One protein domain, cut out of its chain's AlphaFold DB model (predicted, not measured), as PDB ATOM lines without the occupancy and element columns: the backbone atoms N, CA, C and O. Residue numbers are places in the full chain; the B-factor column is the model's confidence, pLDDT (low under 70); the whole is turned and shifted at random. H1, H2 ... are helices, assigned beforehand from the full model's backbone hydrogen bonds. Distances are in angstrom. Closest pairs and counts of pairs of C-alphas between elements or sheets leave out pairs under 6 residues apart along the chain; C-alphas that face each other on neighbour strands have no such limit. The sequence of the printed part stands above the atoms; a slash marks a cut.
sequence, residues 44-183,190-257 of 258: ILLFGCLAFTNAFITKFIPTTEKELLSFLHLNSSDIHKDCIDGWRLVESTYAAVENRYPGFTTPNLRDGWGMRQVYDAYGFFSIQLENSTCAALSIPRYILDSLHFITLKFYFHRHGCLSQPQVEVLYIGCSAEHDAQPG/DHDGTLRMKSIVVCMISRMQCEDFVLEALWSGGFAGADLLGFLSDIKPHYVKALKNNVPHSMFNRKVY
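Overview. This is residues 44 to 183 and 190 to 257 of the 258 residues of an uncharacterized protein of Caenorhabditis japonica (UniProt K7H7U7). Five helices, H1, H3, H4, H5 and H9, form an up-and-down bundle, each running against the one before it in the chain, with H5 in the middle. H8 lies side by side with H9 and carries H7 across it at one end of the longest axis; toward the other end H10 packs on the first residues of H5 and H2 packs on H10, while the last stretch folds back to put the short H11 on H9. The printed part has 208 residues with eleven named helices, H1 to H11 in order, and no named strand; the class is all helix. It is compact, with a radius of gyration of the C-alphas of 17.8 A, and spans 54 by 43 by 27 A.

Arrangement. H1, residues 46 to 60, touches residues 147 to 154 of H5, residues 135 to 155, at a shallow tilt of 22 degrees, opposite ways; the closest C-alphas are those of Leu 46 and Phe 154, 7.4 A. H1 also touches residues 222 to 232 of H9, residues 212 to 233, the same way at a shallow tilt of 29 degrees, closest at the C-alphas of Cys 49 and Gly 225, 5.7 A. H2, residues 65 to 72, is near H1 and touches H10, residues 235 to 245, at a steep tilt of 64 degrees, closest at the C-alphas of Leu 72 and Lys 236, 6.2 A. H3, residues 81 to 100, forms a helical hairpin with H4, residues 112 to 128, at a shallow tilt of 29 degrees; the closest C-alphas are those of Val 97 and Ala 121, 6.4 A. H4 and H5 form another hairpin, closest at the C-alphas of Ser 126 and Arg 141, 5.2 A. H5 is the hub, touching H1, H3, H4, H9 and H10. It runs opposite to H9 at a shallow tilt of 27 degrees, with the C-alphas of Ile 150 and Gly 221 closest at 4.7 A. H6, residues 159 to 162, is close to H9 but not clearly touching, the closest C-alphas, of Cys 161 and Val 214, being 7.6 A apart. H7, residues 165 to 179, touches H8, residues 192 to 207, at a steep tilt of 52 degrees, closest at the C-alphas of Cys 174 and Ile 200, 5.4 A. H8 and H9 form a hairpin at a shallow tilt of 10 degrees, with the C-alphas of Thr 194 and Ala 226 closest at 4.9 A. H11, residues 254 to 257, touches residues 219 to 224 of H9, closest at the C-alphas of Ser 220 and Tyr 257, 4.8 A. H7 and H9 are apart. Every O i to N i+4 pair is within hydrogen-bond range in H2, H4, H8, H9 and H10; the counts are 9 of 11 in H1, 14 of 16 in H3, 16 of 17 in H5 and 10 of 11 in H7, and H6 and H11 are too short for such a pair.

Along the chain. H1 begins at C-alpha 46, (20.371, 101.807, 54.841), and measures 19.4 A. H2 measures 10.7 A, H3 30.1 A and H4 24.7 A. H5 measures 29.8 A and ends at C-alpha 155, (24.777, 93.519, 50.653). H6 has four residues; H7 measures 22.0 A and H8 23.0 A. H9, the longest helix with 22 residues, measures 31.2 A, and H10 15.6 A. H11, four residues, ends at C-alpha 257, (15.856, 89.241, 63.240).

Size, cuts and confidence. The two C-alphas farthest apart are those of Ser 77 and Gln 209, 55.7 A. Residues 184 to 189 are not printed, and C-alphas 183 and 190 are 16.8 A apart across this cut, which lies in the link from H7 to H8. The link from H3 to H4, 11 residues, is long. The mean pLDDT of the printed part is 75.5; 53 residues are under 70, among them 44 to 63, 107 to 112, 162 to 166, 179 to 183 and 190 to 194.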
ATOM      1  N   ILE A  44      19.872 107.881  55.704       44.56
ATOM      2  CA  ILE A  44      19.228 107.831  57.044       44.56
ATOM      3  C   ILE A  44      18.829 106.429  57.549       44.56
ATOM      4  O   ILE A  44      18.930 106.205  58.751       44.56
ATOM      5  N   LEU A  45      18.541 105.433  56.698       43.22
ATOM      6  CA  LEU A  45      18.274 104.060  57.186       43.22
ATOM      7  C   LEU A  45      19.256 102.997  56.685       43.22
ATOM      8  O   LEU A  45      19.985 102.450  57.501       43.22
ATOM      9  N   LEU A  46      19.372 102.753  55.376       41.25
ATOM     10  CA  LEU A  46      20.371 101.807  54.841       41.25
ATOM     11  C   LEU A  46      21.788 102.369  54.996       41.25
ATOM     12  O   LEU A  46      22.643 101.821  55.675       41.25
ATOM     13  N   PHE A  47      21.983 103.548  54.419       46.72
ATOM     14  CA  PHE A  47      23.203 104.335  54.504       46.72
ATOM     15  C   PHE A  47      23.300 105.113  55.809       46.72
ATOM     16  O   PHE A  47      24.381 105.538  56.157       46.72
ATOM     17  N   GLY A  48      22.205 105.309  56.541       43.84
ATOM     18  CA  GLY A  48      22.258 105.942  57.857       43.84
ATOM     19  C   GLY A  48      22.707 104.979  58.915       43.84
ATOM     20  O   GLY A  48      23.670 105.288  59.593       43.84
ATOM     21  N   CYS A  49      22.139 103.774  58.977       44.62
ATOM     22  CA  CYS A  49      22.661 102.751  59.871       44.62
ATOM     23  C   CYS A  49      24.114 102.425  59.526       44.62
ATOM     24  O   CYS A  49      24.900 102.384  60.456       44.62
ATOM     25  N   LEU A  50      24.502 102.298  58.244       43.03
ATOM     26  CA  LEU A  50      25.875 101.957  57.819       43.03
ATOM     27  C   LEU A  50      26.878 103.132  57.766       43.03
ATOM     28  O   LEU A  50      28.055 102.928  58.051       43.03
ATOM     29  N   ALA A  51      26.474 104.359  57.412       41.81
ATOM     30  CA  ALA A  51      27.357 105.539  57.417       41.81
ATOM     31  C   ALA A  51      27.416 106.210  58.789       41.81
ATOM     32  O   ALA A  51      28.475 106.734  59.127       41.81
ATOM     33  N   PHE A  52      26.346 106.155  59.605       43.69
ATOM     34  CA  PHE A  52      26.507 106.410  61.036       43.69
ATOM     35  C   PHE A  52      27.444 105.351  61.590       43.69
ATOM     36  O   PHE A  52      28.497 105.726  62.058       43.69
ATOM     37  N   THR A  53      27.195 104.048  61.454       44.97
ATOM     38  CA  THR A  53      28.094 103.061  62.084       44.97
ATOM     39  C   THR A  53      29.544 103.080  61.587       44.97
ATOM     40  O   THR A  53      30.427 102.925  62.419       44.97
ATOM     41  N   ASN A  54      29.845 103.405  60.324       45.41
ATOM     42  CA  ASN A  54      31.239 103.595  59.874       45.41
ATOM     43  C   ASN A  54      31.912 104.866  60.400       45.41
ATOM     44  O   ASN A  54      33.034 104.797  60.894       45.41
ATOM     45  N   ALA A  55      31.226 106.015  60.374       42.94
ATOM     46  CA  ALA A  55      31.721 107.230  61.027       42.94
ATOM     47  C   ALA A  55      31.693 107.125  62.569       42.94
ATOM     48  O   ALA A  55      32.239 107.984  63.261       42.94
ATOM     49  N   PHE A  56      31.022 106.104  63.112       48.06
ATOM     50  CA  PHE A  56      30.824 105.873  64.540       48.06
ATOM     51  C   PHE A  56      31.735 104.780  65.107       48.06
ATOM     52  O   PHE A  56      31.978 104.829  66.308       48.06
ATOM     53  N   ILE A  57      32.285 103.847  64.321       48.72
ATOM     54  CA  ILE A  57      33.296 102.886  64.808       48.72
ATOM     55  C   ILE A  57      34.472 103.640  65.424       48.72
ATOM     56  O   ILE A  57      34.834 103.357  66.557       48.72
ATOM     57  N   THR A  58      34.962 104.684  64.755       49.03
ATOM     58  CA  THR A  58      36.038 105.552  65.263       49.03
ATOM     59  C   THR A  58      35.629 106.411  66.465       49.03
ATOM     60  O   THR A  58      36.489 106.944  67.157       49.03
ATOM     61  N   LYS A  59      34.325 106.564  66.738       51.22
ATOM     62  CA  LYS A  59      33.793 107.401  67.829       51.22
ATOM     63  C   LYS A  59      33.334 106.603  69.057       51.22
ATOM     64  O   LYS A  59      33.353 107.139  70.161       51.22
ATOM     65  N   PHE A  60      32.892 105.359  68.874       53.41
ATOM     66  CA  PHE A  60      32.240 104.530  69.900       53.41
ATOM     67  C   PHE A  60      32.941 103.196  70.173       53.41
ATOM     68  O   PHE A  60      32.648 102.558  71.189       53.41
ATOM     69  N   ILE A  61      33.880 102.791  69.314       63.00
ATOM     70  CA  ILE A  61      34.936 101.838  69.652       63.00
ATOM     71  C   ILE A  61      36.205 102.685  69.776       63.00
ATOM     72  O   ILE A  61      36.855 102.954  68.768       63.00
ATOM     73  N   PRO A  62      36.520 103.207  70.975       65.00
ATOM     74  CA  PRO A  62      37.700 104.045  71.145       65.00
ATOM     75  C   PRO A  62      38.940 103.277  70.700       65.00
ATOM     76  O   PRO A  62      39.094 102.102  71.036       65.00
ATOM     77  N   THR A  63      39.799 103.931  69.924       68.94
ATOM     78  CA  THR A  63      40.938 103.258  69.286       68.94
ATOM     79  C   THR A  63      42.108 103.080  70.244       68.94
ATOM     80  O   THR A  63      42.963 102.233  70.017       68.94
ATOM     81  N   THR A  64      42.110 103.833  71.351       73.88
ATOM     82  CA  THR A  64      43.125 103.763  72.409       73.88
ATOM     83  C   THR A  64      42.501 103.758  73.807       73.88
ATOM     84  O   THR A  64      41.405 104.285  74.030       73.88
ATOM     85  N   GLU A  65      43.243 103.239  74.792       74.44
ATOM     86  CA  GLU A  65      42.862 103.274  76.215       74.44
ATOM     87  C   GLU A  65      42.545 104.704  76.690       74.44
ATOM     88  O   GLU A  65      41.554 104.950  77.381       74.44
ATOM     89  N   LYS A  66      43.366 105.675  76.277       79.25
ATOM     90  CA  LYS A  66      43.223 107.082  76.666       79.25
ATOM     91  C   LYS A  66      41.922 107.697  76.147       79.25
ATOM     92  O   LYS A  66      41.274 108.456  76.870       79.25
ATOM     93  N   GLU A  67      41.540 107.388  74.911       76.44
ATOM     94  CA  GLU A  67      40.284 107.861  74.319       76.44
ATOM     95  C   GLU A  67      39.070 107.297  75.050       76.44
ATOM     96  O   GLU A  67      38.137 108.044  75.345       76.44
ATOM     97  N   LEU A  68      39.101 106.010  75.401       73.75
ATOM     98  CA  LEU A  68      38.033 105.356  76.152       73.75
ATOM     99  C   LEU A  68      37.865 105.968  77.542       73.75
ATOM    100  O   LEU A  68      36.759 106.352  77.920       73.75
ATOM    101  N   LEU A  69      38.958 106.077  78.298       77.81
ATOM    102  CA  LEU A  69      38.950 106.658  79.641       77.81
ATOM    103  C   LEU A  69      38.417 108.094  79.619       77.81
ATOM    104  O   LEU A  69      37.559 108.453  80.427       77.81
ATOM    105  N   SER A  70      38.845 108.885  78.633       82.56
ATOM    106  CA  SER A  70      38.341 110.240  78.403       82.56
ATOM    107  C   SER A  70      36.843 110.255  78.075       82.56
ATOM    108  O   SER A  70      36.078 111.003  78.685       82.56
ATOM    109  N   PHE A  71      36.392 109.389  77.161       76.06
ATOM    110  CA  PHE A  71      34.990 109.277  76.744       76.06
ATOM    111  C   PHE A  71      34.048 108.903  77.901       76.06
ATOM    112  O   PHE A  71      32.920 109.410  77.979       76.06
ATOM    113  N   LEU A  72      34.517 108.027  78.793       78.50
ATOM    114  CA  LEU A  72      33.770 107.513  79.942       78.50
ATOM    115  C   LEU A  72      33.953 108.337  81.220       78.50
ATOM    116  O   LEU A  72      33.270 108.059  82.204       78.50
ATOM    117  N   HIS A  73      34.845 109.330  81.213       83.25
ATOM    118  CA  HIS A  73      35.260 110.073  82.405       83.25
ATOM    119  C   HIS A  73      35.745 109.148  83.537       83.25
ATOM    120  O   HIS A  73      35.342 109.290  84.691       83.25
ATOM    121  N   LEU A  74      36.594 108.178  83.189       82.56
ATOM    122  CA  LEU A  74      37.208 107.222  84.112       82.56
ATOM    123  C   LEU A  74      38.722 107.424  84.177       82.56
ATOM    124  O   LEU A  74      39.335 107.915  83.229       82.56
ATOM    125  N   ASN A  75      39.330 106.978  85.272       85.06
ATOM    126  CA  ASN A  75      40.773 106.799  85.399       85.06
ATOM    127  C   ASN A  75      41.150 105.326  85.205       85.06
ATOM    128  O   ASN A  75      40.327 104.430  85.383       85.06
ATOM    129  N   SER A  76      42.417 105.047  84.899       80.31
ATOM    130  CA  SER A  76      42.910 103.668  84.757       80.31
ATOM    131  C   SER A  76      42.719 102.832  86.030       80.31
ATOM    132  O   SER A  76      42.450 101.638  85.943       80.31
ATOM    133  N   SER A  77      42.764 103.460  87.211       83.75
ATOM    134  CA  SER A  77      42.477 102.820  88.503       83.75
ATOM    135  C   SER A  77      41.012 102.412  88.692       83.75
ATOM    136  O   SER A  77      40.720 101.628  89.590       83.75
ATOM    137  N   ASP A  78      40.092 102.953  87.886       83.38
ATOM    138  CA  ASP A  78      38.667 102.613  87.932       83.38
ATOM    139  C   ASP A  78      38.336 101.353  87.118       83.38
ATOM    140  O   ASP A  78      37.233 100.816  87.242       83.38
ATOM    141  N   ILE A  79      39.251 100.894  86.258       81.19
ATOM    142  CA  ILE A  79      39.040  99.731  85.397       81.19
ATOM    143  C   ILE A  79      39.485  98.465  86.128       81.19
ATOM    144  O   ILE A  79      40.551  98.410  86.743       81.19
ATOM    145  N   HIS A  80      38.691  97.402  86.010       83.62
ATOM    146  CA  HIS A  80      39.100  96.084  86.475       83.62
ATOM    147  C   HIS A  80      40.388  95.626  85.769       83.62
ATOM    148  O   HIS A  80      40.452  95.602  84.542       83.62
ATOM    149  N   LYS A  81      41.406  95.210  86.531       78.25
ATOM    150  CA  LYS A  81      42.746  94.870  86.009       78.25
ATOM    151  C   LYS A  81      42.733  93.871  84.837       78.25
ATOM    152  O   LYS A  81      43.464  94.058  83.873       78.25
ATOM    153  N   ASP A  82      41.838  92.880  84.879       76.50
ATOM    154  CA  ASP A  82      41.716  91.842  83.840       76.50
ATOM    155  C   ASP A  82      41.192  92.390  82.498       76.50
ATOM    156  O   ASP A  82      41.230  91.705  81.479       76.50
ATOM    157  N   CYS A  83      40.707  93.635  82.480       78.38
ATOM    158  CA  CYS A  83      40.226  94.300  81.279       78.38
ATOM    159  C   CYS A  83      41.256  95.174  80.567       78.38
ATOM    160  O   CYS A  83      41.001  95.609  79.445       78.38
ATOM    161  N   ILE A  84      42.430  95.388  81.164       77.69
ATOM    162  CA  ILE A  84      43.512  96.170  80.554       77.69
ATOM    163  C   ILE A  84      44.095  95.424  79.345       77.69
ATOM    164  O   ILE A  84      44.219  95.994  78.261       77.69
ATOM    165  N   ASP A  85      44.388  94.129  79.494       79.25
ATOM    166  CA  ASP A  85      44.911  93.309  78.392       79.25
ATOM    167  C   ASP A  85      43.871  93.118  77.282       79.25
ATOM    168  O   ASP A  85      44.211  93.121  76.097       79.25
ATOM    169  N   GLY A  86      42.588  93.044  77.655       79.56
ATOM    170  CA  GLY A  86      41.491  93.010  76.694       79.56
ATOM    171  C   GLY A  86      41.447  94.260  75.813       79.56
ATOM    172  O   GLY A  86      41.226  94.157  74.610       79.56
ATOM    173  N   TRP A  87      41.739  95.436  76.371       78.50
ATOM    174  CA  TRP A  87      41.775  96.670  75.588       78.50
ATOM    175  C   TRP A  87      42.955  96.767  74.636       78.50
ATOM    176  O   TRP A  87      42.778  97.164  73.485       78.50
ATOM    177  N   ARG A  88      44.139  96.338  75.073       80.88
ATOM    178  CA  ARG A  88      45.313  96.261  74.190       80.88
ATOM    179  C   ARG A  88      45.061  95.346  72.992       80.88
ATOM    180  O   ARG A  88      45.552  95.612  71.892       80.88
ATOM    181  N   LEU A  89      44.265  94.290  73.179       84.31
ATOM    182  CA  LEU A  89      43.826  93.444  72.074       84.31
ATOM    183  C   LEU A  89      42.908  94.202  71.104       84.31
ATOM    184  O   LEU A  89      43.109  94.081  69.899       84.31
ATOM    185  N   VAL A  90      41.953  95.007  71.583       82.50
ATOM    186  CA  VAL A  90      41.106  95.838  70.699       82.50
ATOM    187  C   VAL A  90      41.956  96.789  69.863       82.50
ATOM    188  O   VAL A  90      41.794  96.816  68.647       82.50
ATOM    189  N   GLU A  91      42.876  97.523  70.490       83.00
ATOM    190  CA  GLU A  91      43.744  98.502  69.820       83.00
ATOM    191  C   GLU A  91      44.622  97.845  68.744       83.00
ATOM    192  O   GLU A  91      44.613  98.250  67.580       83.00
ATOM    193  N   SER A  92      45.331  96.770  69.100       86.44
ATOM    194  CA  SER A  92      46.177  96.039  68.147       86.44
ATOM    195  C   SER A  92      45.372  95.387  67.017       86.44
ATOM    196  O   SER A  92      45.810  95.384  65.865       86.44
ATOM    197  N   THR A  93      44.172  94.887  67.317       87.12
ATOM    198  CA  THR A  93      43.275  94.311  66.310       87.12
ATOM    199  C   THR A  93      42.736  95.383  65.372       87.12
ATOM    200  O   THR A  93      42.726  95.171  64.162       87.12
ATOM    201  N   TYR A  94      42.340  96.545  65.896       83.19
ATOM    202  CA  TYR A  94      41.886  97.679  65.093       83.19
ATOM    203  C   TYR A  94      42.961  98.093  64.078       83.19
ATOM    204  O   TYR A  94      42.680  98.177  62.881       83.19
ATOM    205  N   ALA A  95      44.215  98.233  64.524       84.12
ATOM    206  CA  ALA A  95      45.343  98.542  63.646       84.12
ATOM    207  C   ALA A  95      45.574  97.461  62.570       84.12
ATOM    208  O   ALA A  95      45.846  97.773  61.407       84.12
ATOM    209  N   ALA A  96      45.430  96.179  62.924       88.81
ATOM    210  CA  ALA A  96      45.530  95.079  61.965       88.81
ATOM    211  C   ALA A  96      44.391  95.096  60.929       88.81
ATOM    212  O   ALA A  96      44.627  94.810  59.751       88.81
ATOM    213  N   VAL A  97      43.169  95.448  61.343       87.31
ATOM    214  CA  VAL A  97      42.002  95.593  60.458       87.31
ATOM    215  C   VAL A  97      42.204  96.767  59.498       87.31
ATOM    216  O   VAL A  97      42.004  96.580  58.300       87.31
ATOM    217  N   GLU A  98      42.653  97.936  59.973       84.31
ATOM    218  CA  GLU A  98      42.946  99.099  59.113       84.31
ATOM    219  C   GLU A  98      44.015  98.792  58.063       84.31
ATOM    220  O   GLU A  98      43.854  99.154  56.898       84.31
ATOM    221  N   ASN A  99      45.073  98.076  58.449       87.62
ATOM    222  CA  ASN A  99      46.124  97.663  57.521       87.62
ATOM    223  C   ASN A  99      45.591  96.681  56.461       87.62
ATOM    224  O   ASN A  99      45.876  96.808  55.271       87.62
ATOM    225  N   ARG A 100      44.769  95.712  56.879       89.44
ATOM    226  CA  ARG A 100      44.209  94.692  55.981       89.44
ATOM    227  C   ARG A 100      43.113  95.231  55.059       89.44
ATOM    228  O   ARG A 100      42.998  94.764  53.927       89.44
ATOM    229  N   TYR A 101      42.315  96.188  55.526       85.88
ATOM    230  CA  TYR A 101      41.189  96.767  54.793       85.88
ATOM    231  C   TYR A 101      41.301  98.300  54.730       85.88
ATOM    232  O   TYR A 101      40.518  99.003  55.372       85.88
ATOM    233  N   PRO A 102      42.234  98.855  53.933       81.00
ATOM    234  CA  PRO A 102      42.421 100.299  53.854       81.00
ATOM    235  C   PRO A 102      41.131 101.013  53.437       81.00
ATOM    236  O   PRO A 102      40.509 100.649  52.437       81.00
ATOM    237  N   GLY A 103      40.730 102.031  54.198       71.44
ATOM    238  CA  GLY A 103      39.532 102.825  53.909       71.44
ATOM    239  C   GLY A 103      38.208 102.217  54.382       71.44
ATOM    240  O   GLY A 103      37.164 102.797  54.086       71.44
ATOM    241  N   PHE A 104      38.217 101.118  55.154       75.19
ATOM    242  CA  PHE A 104      36.981 100.549  55.721       75.19
ATOM    243  C   PHE A 104      36.248 101.511  56.675       75.19
ATOM    244  O   PHE A 104      35.060 101.335  56.906       75.19
ATOM    245  N   THR A 105      36.931 102.526  57.211       69.12
ATOM    246  CA  THR A 105      36.358 103.585  58.063       69.12
ATOM    247  C   THR A 105      35.653 104.683  57.262       69.12
ATOM    248  O   THR A 105      34.803 105.399  57.790       69.12
ATOM    249  N   THR A 106      35.955 104.802  55.967       70.56
ATOM    250  CA  THR A 106      35.314 105.736  55.029       70.56
ATOM    251  C   THR A 106      34.875 105.018  53.747       70.56
ATOM    252  O   THR A 106      35.264 105.425  52.646       70.56
ATOM    253  N   PRO A 107      34.097 103.928  53.849       67.12
ATOM    254  CA  PRO A 107      33.757 103.121  52.693       67.12
ATOM    255  C   PRO A 107      32.760 103.873  51.811       67.12
ATOM    256  O   PRO A 107      31.838 104.540  52.295       67.12
ATOM    257  N   ASN A 108      32.884 103.719  50.494       67.69
ATOM    258  CA  ASN A 108      31.805 104.120  49.601       67.69
ATOM    259  C   ASN A 108      30.691 103.072  49.665       67.69
ATOM    260  O   ASN A 108      30.671 102.119  48.896       67.69
ATOM    261  N   LEU A 109      29.739 103.268  50.571       63.53
ATOM    262  CA  LEU A 109      28.629 102.334  50.783       63.53
ATOM    263  C   LEU A 109      27.687 102.221  49.571       63.53
ATOM    264  O   LEU A 109      26.808 101.368  49.564       63.53
ATOM    265  N   ARG A 110      27.790 103.130  48.582       61.31
ATOM    266  CA  ARG A 110      26.949 103.108  47.365       61.31
ATOM    267  C   ARG A 110      27.478 102.132  46.335       61.31
ATOM    268  O   ARG A 110      26.796 101.819  45.364       61.31
ATOM    269  N   ASP A 111      28.715 101.715  46.539       67.50
ATOM    270  CA  ASP A 111      29.385 100.707  45.765       67.50
ATOM    271  C   ASP A 111      29.275  99.371  46.507       67.50
ATOM    272  O   ASP A 111      29.603  99.259  47.692       67.50
ATOM    273  N   GLY A 112      28.834  98.336  45.789       69.81
ATOM    274  CA  GLY A 112      28.800  96.978  46.316       69.81
ATOM    275  C   GLY A 112      30.185  96.507  46.769       69.81
ATOM    276  O   GLY A 112      30.288  95.764  47.741       69.81
ATOM    277  N   TRP A 113      31.265  96.963  46.131       76.94
ATOM    278  CA  TRP A 113      32.617  96.627  46.573       76.94
ATOM    279  C   TRP A 113      32.963  97.268  47.925       76.94
ATOM    280  O   TRP A 113      33.463  96.579  48.813       76.94
ATOM    281  N   GLY A 114      32.607  98.542  48.128       75.19
ATOM    282  CA  GLY A 114      32.778  99.224  49.413       75.19
ATOM    283  C   GLY A 114      32.003  98.538  50.541       75.19
ATOM    284  O   GLY A 114      32.558  98.297  51.608       75.19
ATOM    285  N   MET A 115      30.757  98.134  50.276       73.81
ATOM    286  CA  MET A 115      29.925  97.351  51.205       73.81
ATOM    287  C   MET A 115      30.525  95.984  51.552       73.81
ATOM    288  O   MET A 115      30.490  95.559  52.708       73.81
ATOM    289  N   ARG A 116      31.108  95.294  50.570       80.44
ATOM    290  CA  ARG A 116      31.808  94.027  50.803       80.44
ATOM    291  C   ARG A 116      33.008  94.211  51.723       80.44
ATOM    292  O   ARG A 116      33.207  93.421  52.638       80.44
ATOM    293  N   GLN A 117      33.792  95.257  51.480       81.62
ATOM    294  CA  GLN A 117      34.995  95.531  52.253       81.62
ATOM    295  C   GLN A 117      34.671  95.748  53.735       81.62
ATOM    296  O   GLN A 117      35.357  95.185  54.586       81.62
ATOM    297  N   VAL A 118      33.609  96.498  54.062       80.19
ATOM    298  CA  VAL A 118      33.185  96.640  55.467       80.19
ATOM    299  C   VAL A 118      32.585  95.375  56.050       80.19
ATOM    300  O   VAL A 118      32.876  95.060  57.201       80.19
ATOM    301  N   TYR A 119      31.812  94.614  55.274       85.44
ATOM    302  CA  TYR A 119      31.320  93.308  55.714       85.44
ATOM    303  C   TYR A 119      32.479  92.394  56.154       85.44
ATOM    304  O   TYR A 119      32.449  91.853  57.266       85.44
ATOM    305  N   ASP A 120      33.515  92.286  55.316       88.38
ATOM    306  CA  ASP A 120      34.707  91.476  55.577       88.38
ATOM    307  C   ASP A 120      35.525  92.034  56.758       88.38
ATOM    308  O   ASP A 120      35.996  91.266  57.603       88.38
ATOM    309  N   ALA A 121      35.659  93.361  56.864       87.50
ATOM    310  CA  ALA A 121      36.372  94.019  57.959       87.50
ATOM    311  C   ALA A 121      35.698  93.780  59.317       87.50
ATOM    312  O   ALA A 121      36.374  93.392  60.269       87.50
ATOM    313  N   TYR A 122      34.377  93.951  59.417       86.88
ATOM    314  CA  TYR A 122      33.638  93.743  60.668       86.88
ATOM    315  C   TYR A 122      33.660  92.291  61.119       86.88
ATOM    316  O   TYR A 122      33.881  92.021  62.298       86.88
ATOM    317  N   GLY A 123      33.476  91.360  60.177       89.12
ATOM    318  CA  GLY A 123      33.554  89.932  60.467       89.12
ATOM    319  C   GLY A 123      34.947  89.546  60.959       89.12
ATOM    320  O   GLY A 123      35.080  88.884  61.986       89.12
ATOM    321  N   PHE A 124      35.994  90.025  60.279       89.88
ATOM    322  CA  PHE A 124      37.374  89.782  60.695       89.88
ATOM    323  C   PHE A 124      37.667  90.365  62.079       89.88
ATOM    324  O   PHE A 124      38.241  89.669  62.913       89.88
ATOM    325  N   PHE A 125      37.249  91.605  62.341       88.38
ATOM    326  CA  PHE A 125      37.462  92.254  63.630       88.38
ATOM    327  C   PHE A 125      36.744  91.489  64.750       88.38
ATOM    328  O   PHE A 125      37.379  91.128  65.734       88.38
ATOM    329  N   SER A 126      35.461  91.154  64.574       88.69
ATOM    330  CA  SER A 126      34.683  90.432  65.588       88.69
ATOM    331  C   SER A 126      35.324  89.096  65.991       88.69
ATOM    332  O   SER A 126      35.491  88.828  67.183       88.69
ATOM    333  N   ILE A 127      35.773  88.300  65.011       89.75
ATOM    334  CA  ILE A 127      36.430  87.000  65.246       89.75
ATOM    335  C   ILE A 127      37.676  87.150  66.127       89.75
ATOM    336  O   ILE A 127      37.921  86.330  67.008       89.75
ATOM    337  N   GLN A 128      38.470  88.203  65.927       86.94
ATOM    338  CA  GLN A 128      39.684  88.425  66.721       86.94
ATOM    339  C   GLN A 128      39.377  88.776  68.190       86.94
ATOM    340  O   GLN A 128      40.206  88.522  69.063       86.94
ATOM    341  N   LEU A 129      38.185  89.308  68.490       85.38
ATOM    342  CA  LEU A 129      37.773  89.676  69.853       85.38
ATOM    343  C   LEU A 129      37.111  88.522  70.634       85.38
ATOM    344  O   LEU A 129      36.757  88.696  71.799       85.38
ATOM    345  N   GLU A 130      36.936  87.344  70.027       74.62
ATOM    346  CA  GLU A 130      36.188  86.211  70.596       74.62
ATOM    347  C   GLU A 130      36.846  85.566  71.834       74.62
ATOM    348  O   GLU A 130      36.161  84.944  72.647       74.62
ATOM    349  N   ASN A 131      38.149  85.767  72.037       63.66
ATOM    350  CA  ASN A 131      38.958  84.998  72.990       63.66
ATOM    351  C   ASN A 131      38.994  85.528  74.439       63.66
ATOM    352  O   ASN A 131      39.882  85.142  75.198       63.66
ATOM    353  N   SER A 132      38.075  86.402  74.864       63.19
ATOM    354  CA  SER A 132      38.133  86.975  76.220       63.19
ATOM    355  C   SER A 132      36.786  87.105  76.913       63.19
ATOM    356  O   SER A 132      35.775  87.463  76.315       63.19
ATOM    357  N   THR A 133      36.808  86.887  78.225       67.50
ATOM    358  CA  THR A 133      35.679  87.091  79.137       67.50
ATOM    359  C   THR A 133      35.537  88.541  79.603       67.50
ATOM    360  O   THR A 133      34.572  88.858  80.295       67.50
ATOM    361  N   CYS A 134      36.479  89.426  79.256       76.69
ATOM    362  CA  CYS A 134      36.423  90.815  79.684       76.69
ATOM    363  C   CYS A 134      35.371  91.614  78.902       76.69
ATOM    364  O   CYS A 134      35.232  91.542  77.677       76.69
ATOM    365  N   ALA A 135      34.681  92.484  79.634       71.38
ATOM    366  CA  ALA A 135      33.646  93.337  79.087       71.38
ATOM    367  C   ALA A 135      34.139  94.340  78.021       71.38
ATOM    368  O   ALA A 135      33.383  94.673  77.103       71.38
ATOM    369  N   ALA A 136      35.418  94.729  78.093       69.00
ATOM    370  CA  ALA A 136      36.141  95.496  77.077       69.00
ATOM    371  C   ALA A 136      36.020  94.917  75.669       69.00
ATOM    372  O   ALA A 136      36.004  95.656  74.698       69.00
ATOM    373  N   LEU A 137      35.932  93.595  75.559       79.50
ATOM    374  CA  LEU A 137      35.904  92.906  74.277       79.50
ATOM    375  C   LEU A 137      34.478  92.563  73.856       79.50
ATOM    376  O   LEU A 137      34.126  92.693  72.687       79.50
ATOM    377  N   SER A 138      33.619  92.224  74.820       84.81
ATOM    378  CA  SER A 138      32.220  91.871  74.551       84.81
ATOM    379  C   SER A 138      31.377  93.007  73.948       84.81
ATOM    380  O   SER A 138      30.535  92.733  73.098       84.81
ATOM    381  N   ILE A 139      31.593  94.274  74.344       83.62
ATOM    382  CA  ILE A 139      30.818  95.411  73.810       83.62
ATOM    383  C   ILE A 139      31.224  95.729  72.361       83.62
ATOM    384  O   ILE A 139      30.338  95.734  71.504       83.62
ATOM    385  N   PRO A 140      32.518  95.936  72.033       81.88
ATOM    386  CA  PRO A 140      32.945  96.072  70.644       81.88
ATOM    387  C   PRO A 140      32.522  94.878  69.791       81.88
ATOM    388  O   PRO A 140      32.029  95.078  68.687       81.88
ATOM    389  N   ARG A 141      32.617  93.649  70.316       86.62
ATOM    390  CA  ARG A 141      32.134  92.450  69.622       86.62
ATOM    391  C   ARG A 141      30.640  92.524  69.309       86.62
ATOM    392  O   ARG A 141      30.268  92.314  68.164       86.62
ATOM    393  N   TYR A 142      29.789  92.866  70.280       87.62
ATOM    394  CA  TYR A 142      28.351  93.041  70.045       87.62
ATOM    395  C   TYR A 142      28.078  94.053  68.924       87.62
ATOM    396  O   TYR A 142      27.268  93.789  68.034       87.62
ATOM    397  N   ILE A 143      28.781  95.189  68.938       84.56
ATOM    398  CA  ILE A 143      28.664  96.228  67.907       84.56
ATOM    399  C   ILE A 143      29.094  95.675  66.541       84.56
ATOM    400  O   ILE A 143      28.363  95.837  65.566       84.56
ATOM    401  N   LEU A 144      30.240  94.993  66.468       86.44
ATOM    402  CA  LEU A 144      30.795  94.431  65.233       86.44
ATOM    403  C   LEU A 144      29.936  93.296  64.663       86.44
ATOM    404  O   LEU A 144      29.699  93.272  63.459       86.44
ATOM    405  N   ASP A 145      29.414  92.401  65.501       89.81
ATOM    406  CA  ASP A 145      28.503  91.325  65.089       89.81
ATOM    407  C   ASP A 145      27.183  91.890  64.555       89.81
ATOM    408  O   ASP A 145      26.705  91.471  63.496       89.81
ATOM    409  N   SER A 146      26.624  92.890  65.248       87.06
ATOM    410  CA  SER A 146      25.431  93.612  64.792       87.06
ATOM    411  C   SER A 146      25.683  94.240  63.424       87.06
ATOM    412  O   SER A 146      24.878  94.113  62.503       87.06
ATOM    413  N   LEU A 147      26.837  94.886  63.265       85.38
ATOM    414  CA  LEU A 147      27.232  95.553  62.036       85.38
ATOM    415  C   LEU A 147      27.452  94.606  60.869       85.38
ATOM    416  O   LEU A 147      26.985  94.861  59.756       85.38
ATOM    417  N   HIS A 148      28.143  93.504  61.122       87.62
ATOM    418  CA  HIS A 148      28.366  92.451  60.150       87.62
ATOM    419  C   HIS A 148      27.027  91.881  59.661       87.62
ATOM    420  O   HIS A 148      26.810  91.775  58.453       87.62
ATOM    421  N   PHE A 149      26.086  91.621  60.576       88.25
ATOM    422  CA  PHE A 149      24.735  91.169  60.240       88.25
ATOM    423  C   PHE A 149      23.939  92.202  59.432       88.25
ATOM    424  O   PHE A 149      23.352  91.862  58.405       88.25
ATOM    425  N   ILE A 150      23.935  93.471  59.846       83.56
ATOM    426  CA  ILE A 150      23.252  94.556  59.122       83.56
ATOM    427  C   ILE A 150      23.800  94.657  57.692       83.56
ATOM    428  O   ILE A 150      23.036  94.689  56.724       83.56
ATOM    429  N   THR A 151      25.126  94.641  57.551       80.44
ATOM    430  CA  THR A 151      25.793  94.714  56.246       80.44
ATOM    431  C   THR A 151      25.439  93.503  55.387       80.44
ATOM    432  O   THR A 151      25.086  93.676  54.223       80.44
ATOM    433  N   LEU A 152      25.436  92.293  55.961       84.50
ATOM    434  CA  LEU A 152      25.024  91.062  55.279       84.50
ATOM    435  C   LEU A 152      23.630  91.195  54.666       84.50
ATOM    436  O   LEU A 152      23.433  90.869  53.492       84.50
ATOM    437  N   LYS A 153      22.661  91.681  55.456       82.44
ATOM    438  CA  LYS A 153      21.264  91.794  55.023       82.44
ATOM    439  C   LYS A 153      21.100  92.795  53.885       82.44
ATOM    440  O   LYS A 153      20.257  92.555  53.026       82.44
ATOM    441  N   PHE A 154      21.911  93.848  53.826       75.81
ATOM    442  CA  PHE A 154      21.837  94.859  52.767       75.81
ATOM    443  C   PHE A 154      22.727  94.575  51.545       75.81
ATOM    444  O   PHE A 154      22.442  95.080  50.459       75.81
ATOM    445  N   TYR A 155      23.767  93.750  51.688       73.12
ATOM    446  CA  TYR A 155      24.777  93.519  50.653       73.12
ATOM    447  C   TYR A 155      24.392  92.447  49.611       73.12
ATOM    448  O   TYR A 155      24.405  92.729  48.411       73.12
ATOM    449  N   PHE A 156      24.026  91.225  50.014       61.81
ATOM    450  CA  PHE A 156      23.866  90.104  49.070       61.81
ATOM    451  C   PHE A 156      22.524  90.148  48.307       61.81
ATOM    452  O   PHE A 156      21.468  89.884  48.873       61.81
ATOM    453  N   HIS A 157      22.570  90.465  47.004       53.22
ATOM    454  CA  HIS A 157      21.456  90.451  46.026       53.22
ATOM    455  C   HIS A 157      20.312  91.464  46.226       53.22
ATOM    456  O   HIS A 157      19.383  91.507  45.428       53.22
ATOM    457  N   ARG A 158      20.391  92.324  47.245       61.88
ATOM    458  CA  ARG A 158      19.300  93.238  47.652       61.88
ATOM    459  C   ARG A 158      19.613  94.718  47.395       61.88
ATOM    460  O   ARG A 158      18.712  95.556  47.336       61.88
ATOM    461  N   HIS A 159      20.891  95.025  47.164       57.56
ATOM    462  CA  HIS A 159      21.409  96.375  46.931       57.56
ATOM    463  C   HIS A 159      20.753  97.073  45.728       57.56
ATOM    464  O   HIS A 159      20.583  98.286  45.742       57.56
ATOM    465  N   GLY A 160      20.341  96.335  44.692       65.50
ATOM    466  CA  GLY A 160      19.755  96.926  43.483       65.50
ATOM    467  C   GLY A 160      18.395  97.594  43.705       65.50
ATOM    468  O   GLY A 160      18.132  98.627  43.099       65.50
ATOM    469  N   CYS A 161      17.554  97.053  44.593       73.31
ATOM    470  CA  CYS A 161      16.261  97.663  44.917       73.31
ATOM    471  C   CYS A 161      16.407  98.727  46.015       73.31
ATOM    472  O   CYS A 161      15.832  99.809  45.934       73.31
ATOM    473  N   LEU A 162      17.252  98.454  47.014       67.06
ATOM    474  CA  LEU A 162      17.444  99.329  48.173       67.06
ATOM    475  C   LEU A 162      18.310 100.569  47.885       67.06
ATOM    476  O   LEU A 162      18.295 101.515  48.669       67.06
ATOM    477  N   SER A 163      19.044 100.588  46.768       65.00
ATOM    478  CA  SER A 163      19.825 101.748  46.309       65.00
ATOM    479  C   SER A 163      19.049 102.686  45.375       65.00
ATOM    480  O   SER A 163      19.603 103.676  44.897       65.00
ATOM    481  N   GLN A 164      17.768 102.404  45.105       68.50
ATOM    482  CA  GLN A 164      16.966 103.223  44.196       68.50
ATOM    483  C   GLN A 164      16.564 104.559  44.848       68.50
ATOM    484  O   GLN A 164      16.163 104.572  46.014       68.50
ATOM    485  N   PRO A 165      16.566 105.683  44.105       65.50
ATOM    486  CA  PRO A 165      16.223 107.006  44.644       65.50
ATOM    487  C   PRO A 165      14.845 107.080  45.323       65.50
ATOM    488  O   PRO A 165      14.639 107.845  46.262       65.50
ATOM    489  N   GLN A 166      13.894 106.258  44.875       69.31
ATOM    490  CA  GLN A 166      12.549 106.166  45.451       69.31
ATOM    491  C   GLN A 166      12.526 105.680  46.909       69.31
ATOM    492  O   GLN A 166      11.598 106.014  47.641       69.31
ATOM    493  N   VAL A 167      13.553 104.952  47.359       70.50
ATOM    494  CA  VAL A 167      13.683 104.487  48.751       70.50
ATOM    495  C   VAL A 167      13.871 105.669  49.707       70.50
ATOM    496  O   VAL A 167      13.322 105.671  50.807       70.50
ATOM    497  N   GLU A 168      14.589 106.709  49.279       66.75
ATOM    498  CA  GLU A 168      14.808 107.929  50.067       66.75
ATOM    499  C   GLU A 168      13.514 108.733  50.222       66.75
ATOM    500  O   GLU A 168      13.164 109.168  51.319       66.75
ATOM    501  N   VAL A 169      12.770 108.895  49.123       73.00
ATOM    502  CA  VAL A 169      11.461 109.565  49.127       73.00
ATOM    503  C   VAL A 169      10.489 108.814  50.031       73.00
ATOM    504  O   VAL A 169       9.768 109.431  50.816       73.00
ATOM    505  N   LEU A 170      10.513 107.482  49.968       78.69
ATOM    506  CA  LEU A 170       9.672 106.637  50.799       78.69
ATOM    507  C   LEU A 170      10.011 106.773  52.287       78.69
ATOM    508  O   LEU A 170       9.105 106.905  53.105       78.69
ATOM    509  N   TYR A 171      11.301 106.816  52.633       76.19
ATOM    510  CA  TYR A 171      11.748 107.086  53.998       76.19
ATOM    511  C   TYR A 171      11.227 108.431  54.517       76.19
ATOM    512  O   TYR A 171      10.656 108.489  55.604       76.19
ATOM    513  N   ILE A 172      11.396 109.507  53.739       73.75
ATOM    514  CA  ILE A 172      10.943 110.856  54.120       73.75
ATOM    515  C   ILE A 172       9.434 110.863  54.360       73.75
ATOM    516  O   ILE A 172       8.984 111.397  55.371       73.75
ATOM    517  N   GLY A 173       8.667 110.249  53.456       77.19
ATOM    518  CA  GLY A 173       7.216 110.147  53.584       77.19
ATOM    519  C   GLY A 173       6.803 109.386  54.843       77.19
ATOM    520  O   GLY A 173       6.009 109.890  55.630       77.19
ATOM    521  N   CYS A 174       7.394 108.213  55.075       81.00
ATOM    522  CA  CYS A 174       7.118 107.396  56.256       81.00
ATOM    523  C   CYS A 174       7.535 108.072  57.572       81.00
ATOM    524  O   CYS A 174       6.829 107.969  58.570       81.00
ATOM    525  N   SER A 175       8.655 108.799  57.575       75.62
ATOM    526  CA  SER A 175       9.097 109.603  58.719       75.62
ATOM    527  C   SER A 175       8.117 110.736  59.017       75.62
ATOM    528  O   SER A 175       7.718 110.902  60.164       75.62
ATOM    529  N   ALA A 176       7.717 111.501  57.999       75.94
ATOM    530  CA  ALA A 176       6.788 112.615  58.167       75.94
ATOM    531  C   ALA A 176       5.404 112.144  58.634       75.94
ATOM    532  O   ALA A 176       4.770 112.817  59.437       75.94
ATOM    533  N   GLU A 177       4.945 110.982  58.166       76.31
ATOM    534  CA  GLU A 177       3.686 110.379  58.607       76.31
ATOM    535  C   GLU A 177       3.726 109.951  60.074       76.31
ATOM    536  O   GLU A 177       2.768 110.209  60.798       76.31
ATOM    537  N   HIS A 178       4.833 109.356  60.528       73.38
ATOM    538  CA  HIS A 178       5.026 109.042  61.943       73.38
ATOM    539  C   HIS A 178       4.976 110.312  62.805       73.38
ATOM    540  O   HIS A 178       4.231 110.372  63.782       73.38
ATOM    541  N   ASP A 179       5.700 111.356  62.392       68.50
ATOM    542  CA  ASP A 179       5.757 112.635  63.106       68.50
ATOM    543  C   ASP A 179       4.392 113.381  63.067       68.50
ATOM    544  O   ASP A 179       4.061 114.141  63.978       68.50
ATOM    545  N   ALA A 180       3.563 113.138  62.042       67.25
ATOM    546  CA  ALA A 180       2.229 113.722  61.862       67.25
ATOM    547  C   ALA A 180       1.090 112.960  62.570       67.25
ATOM    548  O   ALA A 180      -0.070 113.361  62.440       67.25
ATOM    549  N   GLN A 181       1.379 111.904  63.342       64.44
ATOM    550  CA  GLN A 181       0.400 111.180  64.167       64.44
ATOM    551  C   GLN A 181       0.542 111.532  65.667       64.44
ATOM    552  O   GLN A 181       0.950 110.687  66.470       64.44
ATOM    553  N   PRO A 182       0.158 112.750  66.108       50.34
ATOM    554  CA  PRO A 182       0.417 113.251  67.461       50.34
ATOM    555  C   PRO A 182      -0.453 112.624  68.570       50.34
ATOM    556  O   PRO A 182      -0.590 113.223  69.631       50.34
ATOM    557  N   GLY A 183      -1.028 111.430  68.382       47.75
ATOM    558  CA  GLY A 183      -1.891 110.763  69.374       47.75
ATOM    559  C   GLY A 183      -1.686 109.254  69.554       47.75
ATOM    560  O   GLY A 183      -2.223 108.696  70.504       47.75
ATOM    561  N   ASP A 190      11.916 108.358  76.848       38.59
ATOM    562  CA  ASP A 190      13.262 108.820  76.445       38.59
ATOM    563  C   ASP A 190      14.038 107.780  75.579       38.59
ATOM    564  O   ASP A 190      15.218 107.949  75.294       38.59
ATOM    565  N   HIS A 191      13.370 106.719  75.099       45.25
ATOM    566  CA  HIS A 191      13.873 105.687  74.174       45.25
ATOM    567  C   HIS A 191      13.270 105.786  72.751       45.25
ATOM    568  O   HIS A 191      13.305 104.830  71.971       45.25
ATOM    569  N   ASP A 192      12.713 106.946  72.401       57.81
ATOM    570  CA  ASP A 192      11.859 107.190  71.226       57.81
ATOM    571  C   ASP A 192      12.519 106.865  69.863       57.81
ATOM    572  O   ASP A 192      11.866 106.467  68.899       57.81
ATOM    573  N   GLY A 193      13.854 106.945  69.774       61.12
ATOM    574  CA  GLY A 193      14.592 106.766  68.518       61.12
ATOM    575  C   GLY A 193      14.471 105.371  67.889       61.12
ATOM    576  O   GLY A 193      14.316 105.255  66.671       61.12
ATOM    577  N   THR A 194      14.502 104.307  68.697       69.69
ATOM    578  CA  THR A 194      14.457 102.919  68.202       69.69
ATOM    579  C   THR A 194      13.065 102.539  67.704       69.69
ATOM    580  O   THR A 194      12.929 101.979  66.614       69.69
ATOM    581  N   LEU A 195      12.018 102.870  68.466       73.69
ATOM    582  CA  LEU A 195      10.629 102.580  68.087       73.69
ATOM    583  C   LEU A 195      10.199 103.387  66.863       73.69
ATOM    584  O   LEU A 195       9.587 102.832  65.944       73.69
ATOM    585  N   ARG A 196      10.594 104.663  66.803       74.44
ATOM    586  CA  ARG A 196      10.423 105.505  65.618       74.44
ATOM    587  C   ARG A 196      11.068 104.869  64.392       74.44
ATOM    588  O   ARG A 196      10.420 104.728  63.357       74.44
ATOM    589  N   MET A 197      12.318 104.422  64.511       75.00
ATOM    590  CA  MET A 197      13.040 103.816  63.393       75.00
ATOM    591  C   MET A 197      12.369 102.526  62.898       75.00
ATOM    592  O   MET A 197      12.157 102.365  61.696       75.00
ATOM    593  N   LYS A 198      11.959 101.639  63.813       81.62
ATOM    594  CA  LYS A 198      11.214 100.412  63.476       81.62
ATOM    595  C   LYS A 198       9.881 100.721  62.787       81.62
ATOM    596  O   LYS A 198       9.547 100.082  61.793       81.62
ATOM    597  N   SER A 199       9.156 101.735  63.257       80.25
ATOM    598  CA  SER A 199       7.886 102.172  62.659       80.25
ATOM    599  C   SER A 199       8.069 102.681  61.227       80.25
ATOM    600  O   SER A 199       7.292 102.335  60.335       80.25
ATOM    601  N   ILE A 200       9.138 103.443  60.976       78.25
ATOM    602  CA  ILE A 200       9.485 103.902  59.627       78.25
ATOM    603  C   ILE A 200       9.825 102.713  58.722       78.25
ATOM    604  O   ILE A 200       9.316 102.648  57.605       78.25
ATOM    605  N   VAL A 201      10.620 101.746  59.201       82.12
ATOM    606  CA  VAL A 201      10.952 100.519  58.450       82.12
ATOM    607  C   VAL A 201       9.687  99.757  58.048       82.12
ATOM    608  O   VAL A 201       9.546  99.394  56.883       82.12
ATOM    609  N   VAL A 202       8.735  99.569  58.968       86.00
ATOM    610  CA  VAL A 202       7.450  98.904  58.680       86.00
ATOM    611  C   VAL A 202       6.658  99.653  57.606       86.00
ATOM    612  O   VAL A 202       6.183  99.039  56.649       86.00
ATOM    613  N   CYS A 203       6.559 100.980  57.715       84.88
ATOM    614  CA  CYS A 203       5.903 101.798  56.694       84.88
ATOM    615  C   CYS A 203       6.576 101.639  55.323       84.88
ATOM    616  O   CYS A 203       5.887 101.438  54.321       84.88
ATOM    617  N   MET A 204       7.911 101.662  55.271       85.31
ATOM    618  CA  MET A 204       8.655 101.480  54.026       85.31
ATOM    619  C   MET A 204       8.388 100.103  53.413       85.31
ATOM    620  O   MET A 204       8.066 100.028  52.233       85.31
ATOM    621  N   ILE A 205       8.447  99.030  54.206       85.75
ATOM    622  CA  ILE A 205       8.166  97.662  53.742       85.75
ATOM    623  C   ILE A 205       6.774  97.568  53.116       85.75
ATOM    624  O   ILE A 205       6.633  97.025  52.027       85.75
ATOM    625  N   SER A 206       5.758  98.162  53.750       86.06
ATOM    626  CA  SER A 206       4.368  98.098  53.267       86.06
ATOM    627  C   SER A 206       4.121  98.799  51.923       86.06
ATOM    628  O   SER A 206       3.073  98.612  51.309       86.06
ATOM    629  N   ARG A 207       5.060  99.638  51.477       86.00
ATOM    630  CA  ARG A 207       4.915 100.519  50.307       86.00
ATOM    631  C   ARG A 207       5.974 100.280  49.236       86.00
ATOM    632  O   ARG A 207       5.871 100.827  48.140       86.00
ATOM    633  N   MET A 208       7.009  99.516  49.557       83.94
ATOM    634  CA  MET A 208       8.129  99.267  48.667       83.94
ATOM    635  C   MET A 208       7.774  98.168  47.663       83.94
ATOM    636  O   MET A 208       7.301  97.101  48.032       83.94
ATOM    637  N   GLN A 209       8.031  98.430  46.383       84.19
ATOM    638  CA  GLN A 209       7.809  97.474  45.298       84.19
ATOM    639  C   GLN A 209       9.108  96.714  44.997       84.19
ATOM    640  O   GLN A 209       9.742  96.932  43.967       84.19
ATOM    641  N   CYS A 210       9.533  95.869  45.937       81.69
ATOM    642  CA  CYS A 210      10.659  94.947  45.769       81.69
ATOM    643  C   CYS A 210      10.181  93.499  45.954       81.69
ATOM    644  O   CYS A 210       9.085  93.261  46.449       81.69
ATOM    645  N   GLU A 211      11.024  92.538  45.581       86.25
ATOM    646  CA  GLU A 211      10.796  91.118  45.863       86.25
ATOM    647  C   GLU A 211      10.771  90.853  47.382       86.25
ATOM    648  O   GLU A 211      11.483  91.519  48.141       86.25
ATOM    649  N   ASP A 212       9.994  89.861  47.828       85.56
ATOM    650  CA  ASP A 212       9.756  89.587  49.257       85.56
ATOM    651  C   ASP A 212      11.050  89.410  50.058       85.56
ATOM    652  O   ASP A 212      11.205  89.986  51.133       85.56
ATOM    653  N   PHE A 213      12.047  88.718  49.501       83.06
ATOM    654  CA  PHE A 213      13.331  88.522  50.181       83.06
ATOM    655  C   PHE A 213      14.106  89.835  50.411       83.06
ATOM    656  O   PHE A 213      14.992  89.888  51.268       83.06
ATOM    657  N   VAL A 214      13.831  90.889  49.632       81.44
ATOM    658  CA  VAL A 214      14.378  92.240  49.836       81.44
ATOM    659  C   VAL A 214      13.617  92.954  50.950       81.44
ATOM    660  O   VAL A 214      14.232  93.649  51.758       81.44
ATOM    661  N   LEU A 215      12.300  92.768  51.025       85.06
ATOM    662  CA  LEU A 215      11.471  93.319  52.098       85.06
ATOM    663  C   LEU A 215      11.824  92.688  53.451       85.06
ATOM    664  O   LEU A 215      12.034  93.410  54.426       85.06
ATOM    665  N   GLU A 216      12.003  91.366  53.495       87.00
ATOM    666  CA  GLU A 216      12.520  90.638  54.661       87.00
ATOM    667  C   GLU A 216      13.900  91.156  55.074       87.00
ATOM    668  O   GLU A 216      14.170  91.380  56.250       87.00
ATOM    669  N   ALA A 217      14.781  91.419  54.104       83.19
ATOM    670  CA  ALA A 217      16.087  92.006  54.372       83.19
ATOM    671  C   ALA A 217      16.005  93.370  55.047       83.19
ATOM    672  O   ALA A 217      16.758  93.647  55.983       83.19
ATOM    673  N   LEU A 218      15.121  94.224  54.527       81.31
ATOM    674  CA  LEU A 218      14.891  95.563  55.038       81.31
ATOM    675  C   LEU A 218      14.328  95.506  56.454       81.31
ATOM    676  O   LEU A 218      14.751  96.292  57.301       81.31
ATOM    677  N   TRP A 219      13.450  94.544  56.726       87.25
ATOM    678  CA  TRP A 219      12.960  94.270  58.067       87.25
ATOM    679  C   TRP A 219      14.098  93.844  59.000       87.25
ATOM    680  O   TRP A 219      14.395  94.558  59.957       87.25
ATOM    681  N   SER A 220      14.803  92.751  58.681       88.00
ATOM    682  CA  SER A 220      15.876  92.196  59.517       88.00
ATOM    683  C   SER A 220      16.987  93.212  59.788       88.00
ATOM    684  O   SER A 220      17.376  93.436  60.934       88.00
ATOM    685  N   GLY A 221      17.515  93.833  58.729       83.56
ATOM    686  CA  GLY A 221      18.613  94.794  58.822       83.56
ATOM    687  C   GLY A 221      18.179  96.119  59.446       83.56
ATOM    688  O   GLY A 221      18.920  96.691  60.244       83.56
ATOM    689  N   GLY A 222      16.970  96.591  59.131       79.69
ATOM    690  CA  GLY A 222      16.415  97.825  59.685       79.69
ATOM    691  C   GLY A 222      16.120  97.723  61.180       79.69
ATOM    692  O   GLY A 222      16.443  98.645  61.928       79.69
ATOM    693  N   PHE A 223      15.572  96.597  61.642       86.50
ATOM    694  CA  PHE A 223      15.295  96.366  63.063       86.50
ATOM    695  C   PHE A 223      16.586  96.195  63.865       86.50
ATOM    696  O   PHE A 223      16.743  96.860  64.889       86.50
ATOM    697  N   ALA A 224      17.537  95.394  63.369       86.00
ATOM    698  CA  ALA A 224      18.851  95.259  63.997       86.00
ATOM    699  C   ALA A 224      19.596  96.605  64.061       86.00
ATOM    700  O   ALA A 224      20.207  96.931  65.077       86.00
ATOM    701  N   GLY A 225      19.504  97.422  63.007       79.12
ATOM    702  CA  GLY A 225      20.061  98.775  62.982       79.12
ATOM    703  C   GLY A 225      19.407  99.719  63.992       79.12
ATOM    704  O   GLY A 225      20.108 100.464  64.673       79.12
ATOM    705  N   ALA A 226      18.082  99.661  64.141       77.88
ATOM    706  CA  ALA A 226      17.345 100.455  65.124       77.88
ATOM    707  C   ALA A 226      17.715 100.095  66.573       77.88
ATOM    708  O   ALA A 226      17.860 100.988  67.412       77.88
ATOM    709  N   ASP A 227      17.886  98.803  66.863       82.00
ATOM    710  CA  ASP A 227      18.292  98.324  68.188       82.00
ATOM    711  C   ASP A 227      19.756  98.661  68.487       82.00
ATOM    712  O   ASP A 227      20.071  99.120  69.586       82.00
ATOM    713  N   LEU A 228      20.645  98.538  67.495       81.19
ATOM    714  CA  LEU A 228      22.030  98.990  67.625       81.19
ATOM    715  C   LEU A 228      22.098 100.501  67.875       81.19
ATOM    716  O   LEU A 228      22.842 100.936  68.747       81.19
ATOM    717  N   LEU A 229      21.312 101.313  67.164       74.25
ATOM    718  CA  LEU A 229      21.277 102.761  67.379       74.25
ATOM    719  C   LEU A 229      20.778 103.124  68.786       74.25
ATOM    720  O   LEU A 229      21.343 104.018  69.419       74.25
ATOM    721  N   GLY A 230      19.762 102.416  69.289       73.00
ATOM    722  CA  GLY A 230      19.293 102.570  70.667       73.00
ATOM    723  C   GLY A 230      20.405 102.258  71.665       73.00
ATOM    724  O   GLY A 230      20.739 103.092  72.502       73.00
ATOM    725  N   PHE A 231      21.067 101.110  71.495       77.81
ATOM    726  CA  PHE A 231      22.216 100.719  72.312       77.81
ATOM    727  C   PHE A 231      23.346 101.761  72.287       77.81
ATOM    728  O   PHE A 231      23.883 102.118  73.334       77.81
ATOM    729  N   LEU A 232      23.702 102.276  71.105       74.00
ATOM    730  CA  LEU A 232      24.760 103.277  70.939       74.00
ATOM    731  C   LEU A 232      24.417 104.614  71.612       74.00
ATOM    732  O   LEU A 232      25.322 105.307  72.081       74.00
ATOM    733  N   SER A 233      23.134 104.974  71.678       69.94
ATOM    734  CA  SER A 233      22.680 106.215  72.325       69.94
ATOM    735  C   SER A 233      22.915 106.191  73.840       69.94
ATOM    736  O   SER A 233      23.281 107.216  74.413       69.94
ATOM    737  N   ASP A 234      22.842 105.003  74.450       70.31
ATOM    738  CA  ASP A 234      23.009 104.775  75.894       70.31
ATOM    739  C   ASP A 234      24.286 103.984  76.248       70.31
ATOM    740  O   ASP A 234      24.434 103.421  77.336       70.31
ATOM    741  N   ILE A 235      25.269 103.947  75.346       74.00
ATOM    742  CA  ILE A 235      26.449 103.076  75.471       74.00
ATOM    743  C   ILE A 235      27.381 103.425  76.641       74.00
ATOM    744  O   ILE A 235      28.059 102.550  77.181       74.00
ATOM    745  N   LYS A 236      27.428 104.695  77.068       75.19
ATOM    746  CA  LYS A 236      28.314 105.152  78.156       75.19
ATOM    747  C   LYS A 236      28.050 104.392  79.467       75.19
ATOM    748  O   LYS A 236      28.988 103.772  79.974       75.19
ATOM    749  N   PRO A 237      26.815 104.370  80.010       78.56
ATOM    750  CA  PRO A 237      26.463 103.524  81.150       78.56
ATOM    751  C   PRO A 237      26.835 102.048  80.975       78.56
ATOM    752  O   PRO A 237      27.340 101.435  81.920       78.56
ATOM    753  N   HIS A 238      26.627 101.486  79.777       77.12
ATOM    754  CA  HIS A 238      26.973 100.095  79.484       77.12
ATOM    755  C   HIS A 238      28.472  99.848  79.648       77.12
ATOM    756  O   HIS A 238      28.843  98.957  80.410       77.12
ATOM    757  N   TYR A 239      29.322 100.677  79.033       78.50
ATOM    758  CA  TYR A 239      30.776 100.601  79.190       78.50
ATOM    759  C   TYR A 239      31.231 100.807  80.634       78.50
ATOM    760  O   TYR A 239      32.041 100.028  81.131       78.50
ATOM    761  N   VAL A 240      30.713 101.819  81.336       82.62
ATOM    762  CA  VAL A 240      31.119 102.098  82.725       82.62
ATOM    763  C   VAL A 240      30.819 100.902  83.628       82.62
ATOM    764  O   VAL A 240      31.692 100.454  84.372       82.62
ATOM    765  N   LYS A 241      29.603 100.343  83.554       81.94
ATOM    766  CA  LYS A 241      29.212  99.186  84.372       81.94
ATOM    767  C   LYS A 241      30.032  97.944  84.019       81.94
ATOM    768  O   LYS A 241      30.473  97.240  84.927       81.94
ATOM    769  N   ALA A 242      30.219  97.700  82.726       81.06
ATOM    770  CA  ALA A 242      30.996  96.599  82.172       81.06
ATOM    771  C   ALA A 242      32.453  96.618  82.657       81.06
ATOM    772  O   ALA A 242      32.953  95.612  83.158       81.06
ATOM    773  N   LEU A 243      33.115  97.773  82.561       81.50
ATOM    774  CA  LEU A 243      34.543  97.925  82.849       81.50
ATOM    775  C   LEU A 243      34.875  97.969  84.335       81.50
ATOM    776  O   LEU A 243      35.889  97.402  84.740       81.50
ATOM    777  N   LYS A 244      34.024  98.596  85.155       84.00
ATOM    778  CA  LYS A 244      34.223  98.627  86.611       84.00
ATOM    779  C   LYS A 244      34.024  97.256  87.253       84.00
ATOM    780  O   LYS A 244      34.746  96.905  88.179       84.00
ATOM    781  N   ASN A 245      33.052  96.482  86.766       83.88
ATOM    782  CA  ASN A 245      32.626  95.237  87.415       83.88
ATOM    783  C   ASN A 245      33.075  93.961  86.684       83.88
ATOM    784  O   ASN A 245      32.722  92.873  87.124       83.88
ATOM    785  N   ASN A 246      33.801  94.082  85.567       82.31
ATOM    786  CA  ASN A 246      34.185  92.962  84.700       82.31
ATOM    787  C   ASN A 246      32.997  92.061  84.304       82.31
ATOM    788  O   ASN A 246      33.069  90.835  84.372       82.31
ATOM    789  N   VAL A 247      31.875  92.678  83.924       83.88
ATOM    790  CA  VAL A 247      30.662  91.954  83.519       83.88
ATOM    791  C   VAL A 247      30.540  92.002  81.998       83.88
ATOM    792  O   VAL A 247      30.283  93.090  81.472       83.88
ATOM    793  N   PRO A 248      30.709  90.874  81.283       82.69
ATOM    794  CA  PRO A 248      30.598  90.854  79.833       82.69
ATOM    795  C   PRO A 248      29.185  91.223  79.375       82.69
ATOM    796  O   PRO A 248      28.184  90.891  80.015       82.69
ATOM    797  N   HIS A 249      29.111  91.920  78.247       84.75
ATOM    798  CA  HIS A 249      27.864  92.203  77.557       84.75
ATOM    799  C   HIS A 249      27.369  90.965  76.801       84.75
ATOM    800  O   HIS A 249      28.155  90.103  76.398       84.75
ATOM    801  N   SER A 250      26.054  90.875  76.614       84.38
ATOM    802  CA  SER A 250      25.433  89.790  75.860       84.38
ATOM    803  C   SER A 250      25.917  89.761  74.413       84.38
ATOM    804  O   SER A 250      26.139  90.804  73.801       84.38
ATOM    805  N   MET A 251      26.014  88.558  73.849       86.12
ATOM    806  CA  MET A 251      26.266  88.384  72.421       86.12
ATOM    807  C   MET A 251      25.082  88.882  71.590       86.12
ATOM    808  O   MET A 251      23.925  88.787  72.010       86.12
ATOM    809  N   PHE A 252      25.372  89.372  70.386       89.69
ATOM    810  CA  PHE A 252      24.342  89.746  69.426       89.69
ATOM    811  C   PHE A 252      23.529  88.510  69.008       89.69
ATOM    812  O   PHE A 252      24.073  87.528  68.500       89.69
ATOM    813  N   ASN A 253      22.210  88.546  69.216       91.06
ATOM    814  CA  ASN A 253      21.326  87.433  68.882       91.06
ATOM    815  C   ASN A 253      20.666  87.640  67.514       91.06
ATOM    816  O   ASN A 253      19.570  88.190  67.416       91.06
ATOM    817  N   ARG A 254      21.311  87.132  66.459       91.88
ATOM    818  CA  ARG A 254      20.792  87.230  65.084       91.88
ATOM    819  C   ARG A 254      19.398  86.619  64.892       91.88
ATOM    820  O   ARG A 254      18.647  87.118  64.066       91.88
ATOM    821  N   LYS A 255      19.033  85.600  65.685       91.62
ATOM    822  CA  LYS A 255      17.745  84.890  65.568       91.62
ATOM    823  C   LYS A 255      16.538  85.764  65.905       91.62
ATOM    824  O   LYS A 255      15.421  85.391  65.593       91.62
ATOM    825  N   VAL A 256      16.743  86.901  66.574       90.88
ATOM    826  CA  VAL A 256      15.670  87.878  66.831       90.88
ATOM    827  C   VAL A 256      15.205  88.546  65.530       90.88
ATOM    828  O   VAL A 256      14.093  89.060  65.466       90.88
ATOM    829  N   TYR A 257      16.052  88.531  64.500       86.31
ATOM    830  CA  TYR A 257      15.856  89.241  63.240       86.31
ATOM    831  C   TYR A 257      15.773  88.292  62.033       86.31
ATOM    832  O   TYR A 257      15.879  88.757  60.896       86.31
TER     833      TYR A 257